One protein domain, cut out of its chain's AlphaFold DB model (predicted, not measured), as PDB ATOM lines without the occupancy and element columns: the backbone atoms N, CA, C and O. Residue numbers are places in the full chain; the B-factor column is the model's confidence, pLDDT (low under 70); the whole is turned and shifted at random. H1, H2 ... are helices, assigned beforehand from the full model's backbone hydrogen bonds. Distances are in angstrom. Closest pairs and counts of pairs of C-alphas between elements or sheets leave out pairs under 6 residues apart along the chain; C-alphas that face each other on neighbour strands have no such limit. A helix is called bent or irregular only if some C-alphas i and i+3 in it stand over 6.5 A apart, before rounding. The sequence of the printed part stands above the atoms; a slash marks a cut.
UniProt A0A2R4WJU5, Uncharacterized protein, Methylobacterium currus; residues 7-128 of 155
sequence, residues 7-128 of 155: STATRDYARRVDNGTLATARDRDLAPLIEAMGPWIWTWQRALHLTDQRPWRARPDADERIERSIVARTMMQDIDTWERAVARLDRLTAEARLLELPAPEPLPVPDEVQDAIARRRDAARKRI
ATOM      1  N   SER A   7      -8.177  -4.752 -17.582       96.50
ATOM      2  CA  SER A   7      -9.508  -4.300 -17.153       96.50
ATOM      3  C   SER A   7     -10.641  -4.983 -17.920       96.50
ATOM      4  O   SER A   7     -11.646  -5.366 -17.318       96.50
ATOM      5  N   THR A   8     -10.466  -5.220 -19.221       96.81
ATOM      6  CA  THR A   8     -11.409  -6.004 -20.029       96.81
ATOM      7  C   THR A   8     -11.414  -7.461 -19.583       96.81
ATOM      8  O   THR A   8     -12.478  -8.010 -19.305       96.81
ATOM      9  N   ALA A   9     -10.235  -8.070 -19.432       97.00
ATOM     10  CA  ALA A   9     -10.119  -9.476 -19.059       97.00
ATOM     11  C   ALA A   9     -10.737  -9.777 -17.681       97.00
ATOM     12  O   ALA A   9     -11.511 -10.723 -17.534       97.00
ATOM     13  N   THR A  10     -10.457  -8.944 -16.676       97.12
ATOM     14  CA  THR A  10     -11.002  -9.111 -15.314       97.12
ATOM     15  C   THR A  10     -12.507  -8.842 -15.244       97.12
ATOM     16  O   THR A  10     -13.222  -9.518 -14.505       97.12
ATOM     17  N   ARG A  11     -13.029  -7.911 -16.054       97.12
ATOM     18  CA  ARG A  11     -14.476  -7.673 -16.173       97.12
ATOM     19  C   ARG A  11     -15.194  -8.843 -16.843       97.12
ATOM     20  O   ARG A  11     -16.267  -9.231 -16.384       97.12
ATOM     21  N   ASP A  12     -14.617  -9.407 -17.897       97.00
ATOM     22  CA  ASP A  12     -15.180 -10.560 -18.605       97.00
ATOM     23  C   ASP A  12     -15.162 -11.815 -17.740       97.00
ATOM     24  O   ASP A  12     -16.161 -12.533 -17.684       97.00
ATOM     25  N   TYR A  13     -14.073 -12.032 -17.002       97.00
ATOM     26  CA  TYR A  13     -14.004 -13.062 -15.973       97.00
ATOM     27  C   TYR A  13     -15.124 -12.892 -14.940       97.00
ATOM     28  O   TYR A  13     -15.909 -13.815 -14.726       97.00
ATOM     29  N   ALA A  14     -15.258 -11.696 -14.355       97.00
ATOM     30  CA  ALA A  14     -16.271 -11.434 -13.339       97.00
ATOM     31  C   ALA A  14     -17.690 -11.670 -13.871       97.00
ATOM     32  O   ALA A  14     -18.495 -12.313 -13.211       97.00
ATOM     33  N   ARG A  15     -17.970 -11.244 -15.105       96.88
ATOM     34  CA  ARG A  15     -19.252 -11.493 -15.774       96.88
ATOM     35  C   ARG A  15     -19.543 -12.987 -15.930       96.88
ATOM     36  O   ARG A  15     -20.681 -13.413 -15.765       96.88
ATOM     37  N   ARG A  16     -18.530 -13.791 -16.269       96.50
ATOM     38  CA  ARG A  16     -18.687 -15.247 -16.413       96.50
ATOM     39  C   ARG A  16     -18.972 -15.921 -15.077       96.50
ATOM     40  O   ARG A  16     -19.808 -16.823 -15.056       96.50
ATOM     41  N   VAL A  17     -18.311 -15.477 -14.006       95.44
ATOM     42  CA  VAL A  17     -18.585 -15.913 -12.626       95.44
ATOM     43  C   VAL A  17     -20.011 -15.546 -12.227       95.44
ATOM     44  O   VAL A  17     -20.770 -16.435 -11.855       95.44
ATOM     45  N   ASP A  18     -20.395 -14.277 -12.388       94.50
ATOM     46  CA  ASP A  18     -21.722 -13.762 -12.029       94.50
ATOM     47  C   ASP A  18     -22.843 -14.518 -12.776       94.50
ATOM     48  O   ASP A  18     -23.902 -14.787 -12.215       94.50
ATOM     49  N   ASN A  19     -22.591 -14.924 -14.025       94.88
ATOM     50  CA  ASN A  19     -23.538 -15.680 -14.849       94.88
ATOM     51  C   ASN A  19     -23.462 -17.211 -14.660       94.88
ATOM     52  O   ASN A  19     -24.166 -17.934 -15.361       94.88
ATOM     53  N   GLY A  20     -22.569 -17.733 -13.810       93.19
ATOM     54  CA  GLY A  20     -22.375 -19.181 -13.632       93.19
ATOM     55  C   GLY A  20     -21.819 -19.913 -14.863       93.19
ATOM     56  O   GLY A  20     -21.894 -21.134 -14.955       93.19
ATOM     57  N   THR A  21     -21.252 -19.184 -15.828       94.38
ATOM     58  CA  THR A  21     -20.767 -19.739 -17.112       94.38
ATOM     59  C   THR A  21     -19.281 -20.084 -17.106       94.38
ATOM     60  O   THR A  21     -18.771 -20.617 -18.088       94.38
ATOM     61  N   LEU A  22     -18.558 -19.768 -16.025       91.94
ATOM     62  CA  LEU A  22     -17.120 -20.022 -15.945       91.94
ATOM     63  C   LEU A  22     -16.802 -21.527 -16.007       91.94
ATOM     64  O   LEU A  22     -15.894 -21.915 -16.733       91.94
ATOM     65  N   ALA A  23     -17.574 -22.362 -15.304       87.25
ATOM     66  CA  ALA A  23     -17.334 -23.805 -15.204       87.25
ATOM     67  C   ALA A  23     -17.583 -24.580 -16.512       87.25
ATOM     68  O   ALA A  23     -17.078 -25.684 -16.677       87.25
ATOM     69  N   THR A  24     -18.368 -24.019 -17.435       89.81
ATOM     70  CA  THR A  24     -18.719 -24.643 -18.723       89.81
ATOM     71  C   THR A  24     -18.045 -23.964 -19.916       89.81
ATOM     72  O   THR A  24     -18.257 -24.365 -21.064       89.81
ATOM     73  N   ALA A  25     -17.245 -22.922 -19.671       91.69
ATOM     74  CA  ALA A  25     -16.518 -22.215 -20.712       91.69
ATOM     75  C   ALA A  25     -15.451 -23.120 -21.338       91.69
ATOM     76  O   ALA A  25     -14.774 -23.876 -20.648       91.69
ATOM     77  N   ARG A  26     -15.280 -23.024 -22.660       92.12
ATOM     78  CA  ARG A  26     -14.234 -23.770 -23.367       92.12
ATOM     79  C   ARG A  26     -12.881 -23.107 -23.132       92.12
ATOM     80  O   ARG A  26     -12.808 -21.880 -23.096       92.12
ATOM     81  N   ASP A  27     -11.810 -23.893 -23.140       90.12
ATOM     82  CA  ASP A  27     -10.439 -23.387 -22.966       90.12
ATOM     83  C   ASP A  27     -10.101 -22.251 -23.933       90.12
ATOM     84  O   ASP A  27      -9.538 -21.238 -23.533       90.12
ATOM     85  N   ARG A  28     -10.535 -22.351 -25.196       92.75
ATOM     86  CA  ARG A  28     -10.332 -21.295 -26.205       92.75
ATOM     87  C   ARG A  28     -10.975 -19.951 -25.830       92.75
ATOM     88  O   ARG A  28     -10.504 -18.911 -26.273       92.75
ATOM     89  N   ASP A  29     -12.060 -19.980 -25.056       91.94
ATOM     90  CA  ASP A  29     -12.792 -18.787 -24.630       91.94
ATOM     91  C   ASP A  29     -12.171 -18.185 -23.357       91.94
ATOM     92  O   ASP A  29     -12.353 -16.997 -23.083       91.94
ATOM     93  N   LEU A  30     -11.444 -19.000 -22.581       93.31
ATOM     94  CA  LEU A  30     -10.723 -18.592 -21.374       93.31
ATOM     95  C   LEU A  30      -9.276 -18.182 -21.662       93.31
ATOM     96  O   LEU A  30      -8.756 -17.306 -20.977       93.31
ATOM     97  N   ALA A  31      -8.642 -18.749 -22.691       94.44
ATOM     98  CA  ALA A  31      -7.239 -18.510 -23.020       94.44
ATOM     99  C   ALA A  31      -6.889 -17.015 -23.158       94.44
ATOM    100  O   ALA A  31      -5.929 -16.594 -22.515       94.44
ATOM    101  N   PRO A  32      -7.678 -16.165 -23.853       95.38
ATOM    102  CA  PRO A  32      -7.384 -14.731 -23.923       95.38
ATOM    103  C   PRO A  32      -7.468 -14.025 -22.564       95.38
ATOM    104  O   PRO A  32      -6.771 -13.039 -22.331       95.38
ATOM    105  N   LEU A  33      -8.329 -14.512 -21.662       96.19
ATOM    106  CA  LEU A  33      -8.468 -13.973 -20.310       96.19
ATOM    107  C   LEU A  33      -7.266 -14.365 -19.450       96.19
ATOM    108  O   LEU A  33      -6.710 -13.510 -18.765       96.19
ATOM    109  N   ILE A  34      -6.862 -15.638 -19.513       95.25
ATOM    110  CA  ILE A  34      -5.691 -16.177 -18.808       95.25
ATOM    111  C   ILE A  34      -4.428 -15.445 -19.263       95.25
ATOM    112  O   ILE A  34      -3.653 -14.991 -18.426       95.25
ATOM    113  N   GLU A  35      -4.250 -15.278 -20.573       96.06
ATOM    114  CA  GLU A  35      -3.099 -14.591 -21.160       96.06
ATOM    115  C   GLU A  35      -3.032 -13.127 -20.700       96.06
ATOM    116  O   GLU A  35      -1.996 -12.662 -20.227       96.06
ATOM    117  N   ALA A  36      -4.162 -12.414 -20.756       96.12
ATOM    118  CA  ALA A  36      -4.235 -11.019 -20.340       96.12
ATOM    119  C   ALA A  36      -4.090 -10.834 -18.825       96.12
ATOM    120  O   ALA A  36      -3.469  -9.875 -18.387       96.12
ATOM    121  N   MET A  37      -4.630 -11.717 -17.987       96.44
ATOM    122  CA  MET A  37      -4.446 -11.619 -16.535       96.44
ATOM    123  C   MET A  37      -3.039 -12.050 -16.112       96.44
ATOM    124  O   MET A  37      -2.453 -11.459 -15.203       96.44
ATOM    125  N   GLY A  38      -2.461 -13.021 -16.806       95.25
ATOM    126  CA  GLY A  38      -1.286 -13.744 -16.352       95.25
ATOM    127  C   GLY A  38      -1.637 -14.779 -15.271       95.25
ATOM    128  O   GLY A  38      -2.708 -14.718 -14.653       95.25
ATOM    129  N   PRO A  39      -0.721 -15.724 -15.005       93.81
ATOM    130  CA  PRO A  39      -1.000 -16.903 -14.184       93.81
ATOM    131  C   PRO A  39      -1.378 -16.552 -12.741       93.81
ATOM    132  O   PRO A  39      -2.298 -17.142 -12.178       93.81
ATOM    133  N   TRP A  40      -0.717 -15.556 -12.148       94.44
ATOM    134  CA  TRP A  40      -0.938 -15.195 -10.747       94.44
ATOM    135  C   TRP A  40      -2.293 -14.537 -10.501       94.44
ATOM    136  O   TRP A  40      -3.026 -14.957  -9.610       94.44
ATOM    137  N   ILE A  41      -2.670 -13.556 -11.330       96.62
ATOM    138  CA  ILE A  41      -3.979 -12.898 -11.212       96.62
ATOM    139  C   ILE A  41      -5.094 -13.909 -11.497       96.62
ATOM    140  O   ILE A  41      -6.066 -13.951 -10.749       96.62
ATOM    141  N   TRP A  42      -4.938 -14.753 -12.525       96.38
ATOM    142  CA  TRP A  42      -5.893 -15.824 -12.822       96.38
ATOM    143  C   TRP A  42      -6.109 -16.755 -11.625       96.38
ATOM    144  O   TRP A  42      -7.240 -17.030 -11.226       96.38
ATOM    145  N   THR A  43      -5.015 -17.199 -11.011       95.88
ATOM    146  CA  THR A  43      -5.081 -18.130  -9.884       95.88
ATOM    147  C   THR A  43      -5.711 -17.488  -8.653       95.88
ATOM    148  O   THR A  43      -6.556 -18.101  -8.003       95.88
ATOM    149  N   TRP A  44      -5.362 -16.239  -8.343       97.50
ATOM    150  CA  TRP A  44      -5.963 -15.537  -7.211       97.50
ATOM    151  C   TRP A  44      -7.456 -15.268  -7.417       97.50
ATOM    152  O   TRP A  44      -8.245 -15.461  -6.497       97.50
ATOM    153  N   GLN A  45      -7.882 -14.934  -8.637       97.44
ATOM    154  CA  GLN A  45      -9.306 -14.833  -8.979       97.44
ATOM    155  C   GLN A  45     -10.047 -16.151  -8.742       97.44
ATOM    156  O   GLN A  45     -11.145 -16.164  -8.186       97.44
ATOM    157  N   ARG A  46      -9.422 -17.279  -9.093       96.00
ATOM    158  CA  ARG A  46      -9.964 -18.605  -8.790       96.00
ATOM    159  C   ARG A  46     -10.040 -18.865  -7.281       96.00
ATOM    160  O   ARG A  46     -11.025 -19.440  -6.828       96.00
ATOM    161  N   ALA A  47      -9.057 -18.418  -6.498       97.56
ATOM    162  CA  ALA A  47      -9.101 -18.503  -5.038       97.56
ATOM    163  C   ALA A  47     -10.258 -17.675  -4.442       97.56
ATOM    164  O   ALA A  47     -10.979 -18.162  -3.566       97.56
ATOM    165  N   LEU A  48     -10.494 -16.463  -4.958       97.81
ATOM    166  CA  LEU A  48     -11.658 -15.643  -4.598       97.81
ATOM    167  C   LEU A  48     -12.963 -16.377  -4.929       97.81
ATOM    168  O   LEU A  48     -13.831 -16.501  -4.068       97.81
ATOM    169  N   HIS A  49     -13.071 -16.945  -6.132       96.50
ATOM    170  CA  HIS A  49     -14.255 -17.697  -6.547       96.50
ATOM    171  C   HIS A  49     -14.520 -18.929  -5.666       96.50
ATOM    172  O   HIS A  49     -15.643 -19.124  -5.218       96.50
ATOM    173  N   LEU A  50     -13.489 -19.723  -5.346       96.00
ATOM    174  CA  LEU A  50     -13.604 -20.890  -4.456       96.00
ATOM    175  C   LEU A  50     -14.073 -20.532  -3.038       96.00
ATOM    176  O   LEU A  50     -14.519 -21.406  -2.299       96.00
ATOM    177  N   THR A  51     -13.928 -19.271  -2.641       96.81
ATOM    178  CA  THR A  51     -14.288 -18.775  -1.309       96.81
ATOM    179  C   THR A  51     -15.511 -17.861  -1.331       96.81
ATOM    180  O   THR A  51     -15.733 -17.129  -0.367       96.81
ATOM    181  N   ASP A  52     -16.293 -17.905  -2.418       95.75
ATOM    182  CA  ASP A  52     -17.507 -17.109  -2.638       95.75
ATOM    183  C   ASP A  52     -17.278 -15.590  -2.508       95.75
ATOM    184  O   ASP A  52     -18.181 -14.813  -2.192       95.75
ATOM    185  N   GLN A  53     -16.045 -15.144  -2.756       96.44
ATOM    186  CA  GLN A  53     -15.689 -13.734  -2.753       96.44
ATOM    187  C   GLN A  53     -15.917 -13.111  -4.125       96.44
ATOM    188  O   GLN A  53     -15.850 -13.765  -5.168       96.44
ATOM    189  N   ARG A  54     -16.175 -11.800  -4.123       95.88
ATOM    190  CA  ARG A  54     -16.373 -11.055  -5.366       95.88
ATOM    191  C   ARG A  54     -15.088 -11.073  -6.202       95.88
ATOM    192  O   ARG A  54     -14.028 -10.761  -5.658       95.88
ATOM    193  N   PRO A  55     -15.181 -11.344  -7.515       96.81
ATOM    194  CA  PRO A  55     -14.038 -11.239  -8.408       96.81
ATOM    195  C   PRO A  55     -13.425  -9.839  -8.365       96.81
ATOM    196  O   PRO A  55     -14.140  -8.830  -8.412       96.81
ATOM    197  N   TRP A  56     -12.098  -9.774  -8.328       96.56
ATOM    198  CA  TRP A  56     -11.378  -8.510  -8.436       96.56
ATOM    199  C   TRP A  56     -11.537  -7.923  -9.848       96.56
ATOM    200  O   TRP A  56     -11.670  -8.651 -10.833       96.56
ATOM    201  N   ARG A  57     -11.544  -6.596  -9.977       96.44
ATOM    202  CA  ARG A  57     -11.693  -5.911 -11.269       96.44
ATOM    203  C   ARG A  57     -10.654  -4.803 -11.359       96.44
ATOM    204  O   ARG A  57     -10.644  -3.922 -10.501       96.44
ATOM    205  N   ALA A  58      -9.819  -4.839 -12.394       96.31
ATOM    206  CA  ALA A  58      -8.864  -3.765 -12.635       96.31
ATOM    207  C   ALA A  58      -9.599  -2.498 -13.088       96.31
ATOM    208  O   ALA A  58     -10.605  -2.559 -13.810       96.31
ATOM    209  N   ARG A  59      -9.090  -1.339 -12.673       94.69
ATOM    210  CA  ARG A  59      -9.664  -0.044 -13.056       94.69
ATOM    211  C   ARG A  59      -9.390   0.232 -14.543       94.69
ATOM    212  O   ARG A  59      -8.256   0.054 -14.978       94.69
ATOM    213  N   PRO A  60     -10.398   0.649 -15.337       92.12
ATOM    214  CA  PRO A  60     -10.233   0.828 -16.783       92.12
ATOM    215  C   PRO A  60      -9.307   1.991 -17.151       92.12
ATOM    216  O   PRO A  60      -8.604   1.890 -18.149       92.12
ATOM    217  N   ASP A  61      -9.282   3.041 -16.330       92.56
ATOM    218  CA  ASP A  61      -8.531   4.275 -16.597       92.56
ATOM    219  C   ASP A  61      -7.173   4.316 -15.875       92.56
ATOM    220  O   ASP A  61      -6.473   5.327 -15.904       92.56
ATOM    221  N   ALA A  62      -6.805   3.236 -15.177       91.12
ATOM    222  CA  ALA A  62      -5.549   3.149 -14.446       91.12
ATOM    223  C   ALA A  62      -4.433   2.561 -15.317       91.12
ATOM    224  O   ALA A  62      -4.669   1.724 -16.189       91.12
ATOM    225  N   ASP A  63      -3.196   2.962 -15.024       95.19
ATOM    226  CA  ASP A  63      -2.015   2.343 -15.617       95.19
ATOM    227  C   ASP A  63      -1.952   0.851 -15.242       95.19
ATOM    228  O   ASP A  63      -1.963   0.477 -14.064       95.19
ATOM    229  N   GLU A  64      -1.874  -0.012 -16.256       94.50
ATOM    230  CA  GLU A  64      -1.929  -1.461 -16.070       94.50
ATOM    231  C   GLU A  64      -0.758  -1.991 -15.229       94.50
ATOM    232  O   GLU A  64      -0.934  -2.908 -14.424       94.50
ATOM    233  N   ARG A  65       0.440  -1.409 -15.356       94.88
ATOM    234  CA  ARG A  65       1.613  -1.824 -14.575       94.88
ATOM    235  C   ARG A  65       1.427  -1.488 -13.097       94.88
ATOM    236  O   ARG A  65       1.824  -2.278 -12.233       94.88
ATOM    237  N   ILE A  66       0.810  -0.346 -12.804       95.25
ATOM    238  CA  ILE A  66       0.459   0.044 -11.437       95.25
ATOM    239  C   ILE A  66      -0.610  -0.901 -10.877       95.25
ATOM    240  O   ILE A  66      -0.416  -1.445  -9.789       95.25
ATOM    241  N   GLU A  67      -1.687  -1.175 -11.620       95.88
ATOM    242  CA  GLU A  67      -2.747  -2.103 -11.190       95.88
ATOM    243  C   GLU A  67      -2.197  -3.502 -10.895       95.88
ATOM    244  O   GLU A  67      -2.498  -4.078  -9.848       95.88
ATOM    245  N   ARG A  68      -1.327  -4.024 -11.769       96.75
ATOM    246  CA  ARG A  68      -0.647  -5.312 -11.567       96.75
ATOM    247  C   ARG A  68       0.200  -5.331 -10.297       96.75
ATOM    248  O   ARG A  68       0.233  -6.334  -9.590       96.75
ATOM    249  N   SER A  69       0.863  -4.222  -9.986       96.38
ATOM    250  CA  SER A  69       1.690  -4.103  -8.781       96.38
ATOM    251  C   SER A  69       0.835  -4.060  -7.506       96.38
ATOM    252  O   SER A  69       1.175  -4.695  -6.506       96.38
ATOM    253  N   ILE A  70      -0.298  -3.352  -7.544       95.38
ATOM    254  CA  ILE A  70      -1.261  -3.277  -6.434       95.38
ATOM    255  C   ILE A  70      -1.895  -4.646  -6.179       95.38
ATOM    256  O   ILE A  70      -1.930  -5.107  -5.034       95.38
ATOM    257  N   VAL A  71      -2.373  -5.315  -7.232       96.25
ATOM    258  CA  VAL A  71      -3.026  -6.621  -7.090       96.25
ATOM    259  C   VAL A  71      -2.043  -7.698  -6.650       96.25
ATOM    260  O   VAL A  71      -2.391  -8.494  -5.788       96.25
ATOM    261  N   ALA A  72      -0.793  -7.672  -7.130       95.31
ATOM    262  CA  ALA A  72       0.240  -8.592  -6.663       95.31
ATOM    263  C   ALA A  72       0.466  -8.456  -5.150       95.31
ATOM    264  O   ALA A  72       0.460  -9.452  -4.434       95.31
ATOM    265  N   ARG A  73       0.586  -7.226  -4.631       95.88
ATOM    266  CA  ARG A  73       0.720  -7.006  -3.183       95.88
ATOM    267  C   ARG A  73      -0.514  -7.482  -2.414       95.88
ATOM    268  O   ARG A  73      -0.362  -8.148  -1.396       95.88
ATOM    269  N   THR A  74      -1.704  -7.146  -2.907       95.94
ATOM    270  CA  THR A  74      -2.979  -7.521  -2.274       95.94
ATOM    271  C   THR A  74      -3.108  -9.039  -2.182       95.94
ATOM    272  O   THR A  74      -3.308  -9.575  -1.099       95.94
ATOM    273  N   MET A  75      -2.881  -9.734  -3.297       95.81
ATOM    274  CA  MET A  75      -2.885 -11.191  -3.396       95.81
ATOM    275  C   MET A  75      -1.932 -11.850  -2.395       95.81
ATOM    276  O   MET A  75      -2.308 -12.826  -1.754       95.81
ATOM    277  N   MET A  76      -0.707 -11.335  -2.249       95.50
ATOM    278  CA  MET A  76       0.286 -11.911  -1.330       95.50
ATOM    279  C   MET A  76      -0.055 -11.671   0.145       95.50
ATOM    280  O   MET A  76       0.371 -12.428   1.011       95.50
ATOM    281  N   GLN A  77      -0.812 -10.615   0.448       94.88
ATOM    282  CA  GLN A  77      -1.247 -10.290   1.809       94.88
ATOM    283  C   GLN A  77      -2.540 -11.012   2.204       94.88
ATOM    284  O   GLN A  77      -2.820 -11.161   3.394       94.88
ATOM    285  N   ASP A  78      -3.305 -11.494   1.227       95.69
ATOM    286  CA  ASP A  78      -4.604 -12.135   1.416       95.69
ATOM    287  C   ASP A  78      -4.484 -13.624   1.803       95.69
ATOM    288  O   ASP A  78      -5.026 -14.531   1.166       95.69
ATOM    289  N   ILE A  79      -3.718 -13.884   2.867       96.00
ATOM    290  CA  ILE A  79      -3.409 -15.238   3.353       96.00
ATOM    291  C   ILE A  79      -4.683 -16.002   3.731       96.00
ATOM    292  O   ILE A  79      -4.786 -17.200   3.473       96.00
ATOM    293  N   ASP A  80      -5.671 -15.317   4.307       96.31
ATOM    294  CA  ASP A  80      -6.933 -15.916   4.749       96.31
ATOM    295  C   ASP A  80      -7.754 -16.450   3.564       96.31
ATOM    296  O   ASP A  80      -8.408 -17.493   3.668       96.31
ATOM    297  N   THR A  81      -7.734 -15.758   2.423       97.50
ATOM    298  CA  THR A  81      -8.377 -16.235   1.193       97.50
ATOM    299  C   THR A  81      -7.673 -17.461   0.646       97.50
ATOM    300  O   THR A  81      -8.337 -18.455   0.356       97.50
ATOM    301  N   TRP A  82      -6.343 -17.433   0.560       97.50
ATOM    302  CA  TRP A  82      -5.570 -18.583   0.091       97.50
ATOM    303  C   TRP A  82      -5.780 -19.818   0.964       97.50
ATOM    304  O   TRP A  82      -6.060 -20.897   0.448       97.50
ATOM    305  N   GLU A  83      -5.724 -19.660   2.285       96.88
ATOM    306  CA  GLU A  83      -5.933 -20.756   3.229       96.88
ATOM    307  C   GLU A  83      -7.332 -21.374   3.087       96.88
ATOM    308  O   GLU A  83      -7.467 -22.600   3.010       96.88
ATOM    309  N   ARG A  84      -8.377 -20.540   2.985       97.75
ATOM    310  CA  ARG A  84      -9.753 -21.014   2.771       97.75
ATOM    311  C   ARG A  84      -9.937 -21.671   1.404       97.75
ATOM    312  O   ARG A  84     -10.645 -22.675   1.321       97.75
ATOM    313  N   ALA A  85      -9.308 -21.142   0.357       97.81
ATOM    314  CA  ALA A  85      -9.390 -21.689  -0.993       97.81
ATOM    315  C   ALA A  85      -8.736 -23.073  -1.083       97.81
ATOM    316  O   ALA A  85      -9.350 -23.995  -1.618       97.81
ATOM    317  N   VAL A  86      -7.552 -23.253  -0.485       97.06
ATOM    318  CA  VAL A  86      -6.889 -24.564  -0.378       97.06
ATOM    319  C   VAL A  86      -7.775 -25.547   0.386       97.06
ATOM    320  O   VAL A  86      -8.090 -26.615  -0.126       97.06
ATOM    321  N   ALA A  87      -8.290 -25.156   1.556       96.62
ATOM    322  CA  ALA A  87      -9.175 -26.019   2.338       96.62
ATOM    323  C   ALA A  87     -10.498 -26.352   1.616       96.62
ATOM    324  O   ALA A  87     -11.122 -27.385   1.874       96.62
ATOM    325  N   ARG A  88     -10.986 -25.474   0.730       97.50
ATOM    326  CA  ARG A  88     -12.131 -25.777  -0.138       97.50
ATOM    327  C   ARG A  88     -11.746 -26.771  -1.230       97.50
ATOM    328  O   ARG A  88     -12.499 -27.718  -1.438       97.50
ATOM    329  N   LEU A  89     -10.602 -26.583  -1.882       96.56
ATOM    330  CA  LEU A  89     -10.109 -27.484  -2.921       96.56
ATOM    331  C   LEU A  89      -9.838 -28.893  -2.379       96.56
ATOM    332  O   LEU A  89     -10.210 -29.865  -3.030       96.56
ATOM    333  N   ASP A  90      -9.281 -29.010  -1.172       96.38
ATOM    334  CA  ASP A  90      -9.061 -30.297  -0.500       96.38
ATOM    335  C   ASP A  90     -10.386 -31.044  -0.289       96.38
ATOM    336  O   ASP A  90     -10.495 -32.235  -0.580       96.38
ATOM    337  N   ARG A  91     -11.433 -30.329   0.152       96.75
ATOM    338  CA  ARG A  91     -12.782 -30.897   0.316       96.75
ATOM    339  C   ARG A  91     -13.380 -31.349  -1.014       96.75
ATOM    340  O   ARG A  91     -13.896 -32.457  -1.081       96.75
ATOM    341  N   LEU A  92     -13.279 -30.524  -2.057       95.62
ATOM    342  CA  LEU A  92     -13.769 -30.871  -3.397       95.62
ATOM    343  C   LEU A  92     -13.016 -32.072  -3.981       95.62
ATOM    344  O   LEU A  92     -13.621 -32.935  -4.601       95.62
ATOM    345  N   THR A  93     -11.708 -32.158  -3.746       95.88
ATOM    346  CA  THR A  93     -10.887 -33.302  -4.163       95.88
ATOM    347  C   THR A  93     -11.298 -34.579  -3.432       95.88
ATOM    348  O   THR A  93     -11.421 -35.633  -4.054       95.88
ATOM    349  N   ALA A  94     -11.546 -34.500  -2.121       96.50
ATOM    350  CA  ALA A  94     -12.025 -35.636  -1.338       96.50
ATOM    351  C   ALA A  94     -13.414 -36.106  -1.802       96.50
ATOM    352  O   ALA A  94     -13.634 -37.304  -1.951       96.50
ATOM    353  N   GLU A  95     -14.325 -35.173  -2.077       96.69
ATOM    354  CA  GLU A  95     -15.658 -35.458  -2.613       96.69
ATOM    355  C   GLU A  95     -15.590 -36.088  -4.009       96.69
ATOM    356  O   GLU A  95     -16.186 -37.139  -4.232       96.69
ATOM    357  N   ALA A  96     -14.792 -35.522  -4.920       95.94
ATOM    358  CA  ALA A  96     -14.584 -36.081  -6.254       95.94
ATOM    359  C   ALA A  96     -14.042 -37.514  -6.186       95.94
ATOM    360  O   ALA A  96     -14.521 -38.387  -6.900       95.94
ATOM    361  N   ARG A  97     -13.112 -37.788  -5.262       96.50
ATOM    362  CA  ARG A  97     -12.597 -39.142  -5.030       96.50
ATOM    363  C   ARG A  97     -13.679 -40.111  -4.549       96.50
ATOM    364  O   ARG A  97     -13.680 -41.256  -4.987       96.50
ATOM    365  N   LEU A  98     -14.561 -39.684  -3.644       97.12
ATOM    366  CA  LEU A  98     -15.658 -40.521  -3.136       97.12
ATOM    367  C   LEU A  98     -16.705 -40.826  -4.213       97.12
ATOM    368  O   LEU A  98     -17.303 -41.896  -4.191       97.12
ATOM    369  N   LEU A  99     -16.920 -39.887  -5.134       96.62
ATOM    370  CA  LEU A  99     -17.901 -39.985  -6.215       96.62
ATOM    371  C   LEU A  99     -17.303 -40.495  -7.538       96.62
ATOM    372  O   LEU A  99     -17.996 -40.477  -8.552       96.62
ATOM    373  N   GLU A 100     -16.030 -40.900  -7.545       95.62
ATOM    374  CA  GLU A 100     -15.281 -41.317  -8.744       95.62
ATOM    375  C   GLU A 100     -15.320 -40.284  -9.890       95.62
ATOM    376  O   GLU A 100     -15.267 -40.611 -11.076       95.62
ATOM    377  N   LEU A 101     -15.393 -39.002  -9.530       95.00
ATOM    378  CA  LEU A 101     -15.357 -37.882 -10.460       95.00
ATOM    379  C   LEU A 101     -13.909 -37.436 -10.725       95.00
ATOM    380  O   LEU A 101     -13.025 -37.641  -9.886       95.00
ATOM    381  N   PRO A 102     -13.650 -36.763 -11.861       92.62
ATOM    382  CA  PRO A 102     -12.364 -36.124 -12.105       92.62
ATOM    383  C   PRO A 102     -11.988 -35.162 -10.974       92.62
ATOM    384  O   PRO A 102     -12.811 -34.363 -10.518       92.62
ATOM    385  N   ALA A 103     -10.728 -35.223 -10.541       91.62
ATOM    386  CA  ALA A 103     -10.220 -34.303  -9.534       91.62
ATOM    387  C   ALA A 103     -10.272 -32.854 -10.057       91.62
ATOM    388  O   ALA A 103      -9.974 -32.612 -11.232       91.62
ATOM    389  N   PRO A 104     -10.626 -31.879  -9.202       91.69
ATOM    390  CA  PRO A 104     -10.603 -30.479  -9.589       91.69
ATOM    391  C   PRO A 104      -9.171 -30.031  -9.907       91.69
ATOM    392  O   PRO A 104      -8.200 -30.546  -9.356       91.69
ATOM    393  N   GLU A 105      -9.043 -29.024 -10.772       90.56
ATOM    394  CA  GLU A 105      -7.739 -28.470 -11.148       90.56
ATOM    395  C   GLU A 105      -6.949 -27.994  -9.906       90.56
ATOM    396  O   GLU A 105      -7.523 -27.338  -9.029       90.56
ATOM    397  N   PRO A 106      -5.635 -28.257  -9.802       93.06
ATOM    398  CA  PRO A 106      -4.814 -27.746  -8.703       93.06
ATOM    399  C   PRO A 106      -4.831 -26.213  -8.614       93.06
ATOM    400  O   PRO A 106      -4.960 -25.525  -9.625       93.06
ATOM    401  N   LEU A 107      -4.709 -25.656  -7.408       94.12
ATOM    402  CA  LEU A 107      -4.596 -24.209  -7.188       94.12
ATOM    403  C   LEU A 107      -3.134 -23.860  -6.855       94.12
ATOM    404  O   LEU A 107      -2.710 -24.134  -5.733       94.12
ATOM    405  N   PRO A 108      -2.350 -23.282  -7.787       94.31
ATOM    406  CA  PRO A 108      -0.953 -22.941  -7.518       94.31
ATOM    407  C   PRO A 108      -0.842 -21.750  -6.555       94.31
ATOM    408  O   PRO A 108      -1.005 -20.593  -6.932       94.31
ATOM    409  N   VAL A 109      -0.561 -22.031  -5.286       93.06
ATOM    410  CA  VAL A 109      -0.371 -21.000  -4.256       93.06
ATOM    411  C   VAL A 109       1.078 -20.497  -4.297       93.06
ATOM    412  O   VAL A 109       1.973 -21.340  -4.314       93.06
ATOM    413  N   PRO A 110       1.341 -19.175  -4.274       94.38
ATOM    414  CA  PRO A 110       2.706 -18.646  -4.185       94.38
ATOM    415  C   PRO A 110       3.461 -19.175  -2.958       94.38
ATOM    416  O   PRO A 110       2.873 -19.283  -1.879       94.38
ATOM    417  N   ASP A 111       4.754 -19.465  -3.098       94.12
ATOM    418  CA  ASP A 111       5.568 -20.090  -2.044       94.12
ATOM    419  C   ASP A 111       5.565 -19.269  -0.746       94.12
ATOM    420  O   ASP A 111       5.364 -19.808   0.340       94.12
ATOM    421  N   GLU A 112       5.653 -17.941  -0.841       93.31
ATOM    422  CA  GLU A 112       5.623 -17.057   0.327       93.31
ATOM    423  C   GLU A 112       4.297 -17.148   1.097       93.31
ATOM    424  O   GLU A 112       4.260 -17.022   2.327       93.31
ATOM    425  N   VAL A 113       3.197 -17.383   0.376       94.81
ATOM    426  CA  VAL A 113       1.872 -17.602   0.959       94.81
ATOM    427  C   VAL A 113       1.800 -18.997   1.580       94.81
ATOM    428  O   VAL A 113       1.292 -19.126   2.696       94.81
ATOM    429  N   GLN A 114       2.340 -20.028   0.922       93.62
ATOM    430  CA  GLN A 114       2.423 -21.377   1.494       93.62
ATOM    431  C   GLN A 114       3.196 -21.368   2.821       93.62
ATOM    432  O   GLN A 114       2.701 -21.886   3.826       93.62
ATOM    433  N   ASP A 115       4.340 -20.685   2.869       94.81
ATOM    434  CA  ASP A 115       5.152 -20.512   4.075       94.81
ATOM    435  C   ASP A 115       4.406 -19.752   5.178       94.81
ATOM    436  O   ASP A 115       4.547 -20.038   6.373       94.81
ATOM    437  N   ALA A 116       3.618 -18.738   4.813       93.94
ATOM    438  CA  ALA A 116       2.789 -18.007   5.767       93.94
ATOM    439  C   ALA A 116       1.679 -18.897   6.357       93.94
ATOM    440  O   ALA A 116       1.463 -18.881   7.574       93.94
ATOM    441  N   ILE A 117       1.021 -19.712   5.526       93.06
ATOM    442  CA  ILE A 117       0.005 -20.683   5.957       93.06
ATOM    443  C   ILE A 117       0.633 -21.744   6.870       93.06
ATOM    444  O   ILE A 117       0.109 -22.011   7.954       93.06
ATOM    445  N   ALA A 118       1.783 -22.309   6.493       93.25
ATOM    446  CA  ALA A 118       2.496 -23.302   7.296       93.25
ATOM    447  C   ALA A 118       2.851 -22.754   8.689       93.25
ATOM    448  O   ALA A 118       2.510 -23.362   9.707       93.25
ATOM    449  N   ARG A 119       3.418 -21.540   8.758       93.69
ATOM    450  CA  ARG A 119       3.735 -20.868  10.031       93.69
ATOM    451  C   ARG A 119       2.505 -20.655  10.915       93.69
ATOM    452  O   ARG A 119       2.588 -20.836  12.135       93.69
ATOM    453  N   ARG A 120       1.357 -20.292  10.334       91.94
ATOM    454  CA  ARG A 120       0.091 -20.147  11.077       91.94
ATOM    455  C   ARG A 120      -0.394 -21.478  11.641       91.94
ATOM    456  O   ARG A 120      -0.756 -21.535  12.820       91.94
ATOM    457  N   ARG A 121      -0.355 -22.546  10.841       90.44
ATOM    458  CA  ARG A 121      -0.741 -23.901  11.268       90.44
ATOM    459  C   ARG A 121       0.144 -24.409  12.405       90.44
ATOM    460  O   ARG A 121      -0.377 -24.887  13.414       90.44
ATOM    461  N   ASP A 122       1.455 -24.213  12.309       92.06
ATOM    462  CA  ASP A 122       2.397 -24.582  13.369       92.06
ATOM    463  C   ASP A 122       2.153 -23.802  14.663       92.06
ATOM    464  O   ASP A 122       2.161 -24.373  15.759       92.06
ATOM    465  N   ALA A 123       1.894 -22.496  14.556       89.06
ATOM    466  CA  ALA A 123       1.553 -21.669  15.707       89.06
ATOM    467  C   ALA A 123       0.246 -22.131  16.370       89.06
ATOM    468  O   ALA A 123       0.178 -22.204  17.600       89.06
ATOM    469  N   ALA A 124      -0.778 -22.481  15.586       87.38
ATOM    470  CA  ALA A 124      -2.037 -23.017  16.100       87.38
ATOM    471  C   ALA A 124      -1.835 -24.372  16.802       87.38
ATOM    472  O   ALA A 124      -2.294 -24.554  17.931       87.38
ATOM    473  N   ARG A 125      -1.067 -25.287  16.196       88.44
ATOM    474  CA  ARG A 125      -0.742 -26.597  16.780       88.44
ATOM    475  C   ARG A 125      -0.018 -26.461  18.121       88.44
ATOM    476  O   ARG A 125      -0.402 -27.124  19.082       88.44
ATOM    477  N   LYS A 126       0.962 -25.553  18.217       89.19
ATOM    478  CA  LYS A 126       1.689 -25.256  19.466       89.19
ATOM    479  C   LYS A 126       0.779 -24.695  20.567       89.19
ATOM    480  O   LYS A 126       0.995 -24.974  21.744       89.19
ATOM    481  N   ARG A 127      -0.247 -23.907  20.220       82.75
ATOM    482  CA  ARG A 127      -1.236 -23.414  21.201       82.75
ATOM    483  C   ARG A 127      -2.119 -24.545  21.724       82.75
ATOM    484  O   ARG A 127      -2.354 -24.612  22.927       82.75
ATOM    485  N   ILE A 128      -2.574 -25.437  20.843       80.88
ATOM    486  CA  ILE A 128      -3.391 -26.598  21.225       80.88
ATOM    487  C   ILE A 128      -2.592 -27.540  22.134       80.88
ATOM    488  O   ILE A 128      -3.116 -27.976  23.156       80.88
TER     489      ILE A 128
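This is residues 7 to 128 of the 155 residues of an uncharacterized protein of Methylobacterium currus (UniProt A0A2R4WJU5). The longest helix, H5, and residues 99 to 110, folding back beside it, form an arm on a base of H4 and H6, set roughly end to end. H3 packs on H4 and H5; H1 and H2 lie beyond it, and residues 121 to 128 of H6 stick out. The printed part has 122 residues with six named helices, H1 to H6 in order, and no named strand. It is all helix and compact, radius of gyration of the C-alphas 15.8 A, spanning 49 by 38 by 20 A.

H5, residues 79 to 98, runs 28.8 A from C-alpha 79 at (-3.409, -15.238, 3.353). H6, residues 111 to 128, runs 25.8 A to (-3.391, -26.598, 21.225). H4 is residues 64 to 77, 20.0 A; H3 39 to 50, 16.4 A; H2 27 to 37, 14.7 A; H1 7 to 18, 16.3 A.

H5, with residues 81 to 89 alone, touches H3 at Ala 85 and Ala 47, closest C-alphas 5.2 A. H5 and H6 touch, about perpendicular at 85 degrees, closest C-alphas Ile 79 and Val 113, 6.3 A. H1 and H2 touch at a steep tilt of 48 degrees, closest C-alphas Ala 9 and Leu 33, 5.0 A. H2 is only just irregular: C-alphas 29 and 32 are 6.8 A apart. O i to N i+4 pairs are within hydrogen-bond range throughout the other helices, and 5 of 7 in H2.

The printed part has no cut. The links H3 to H4 and H5 to H6 are long. No printed residue is under 70 in pLDDT.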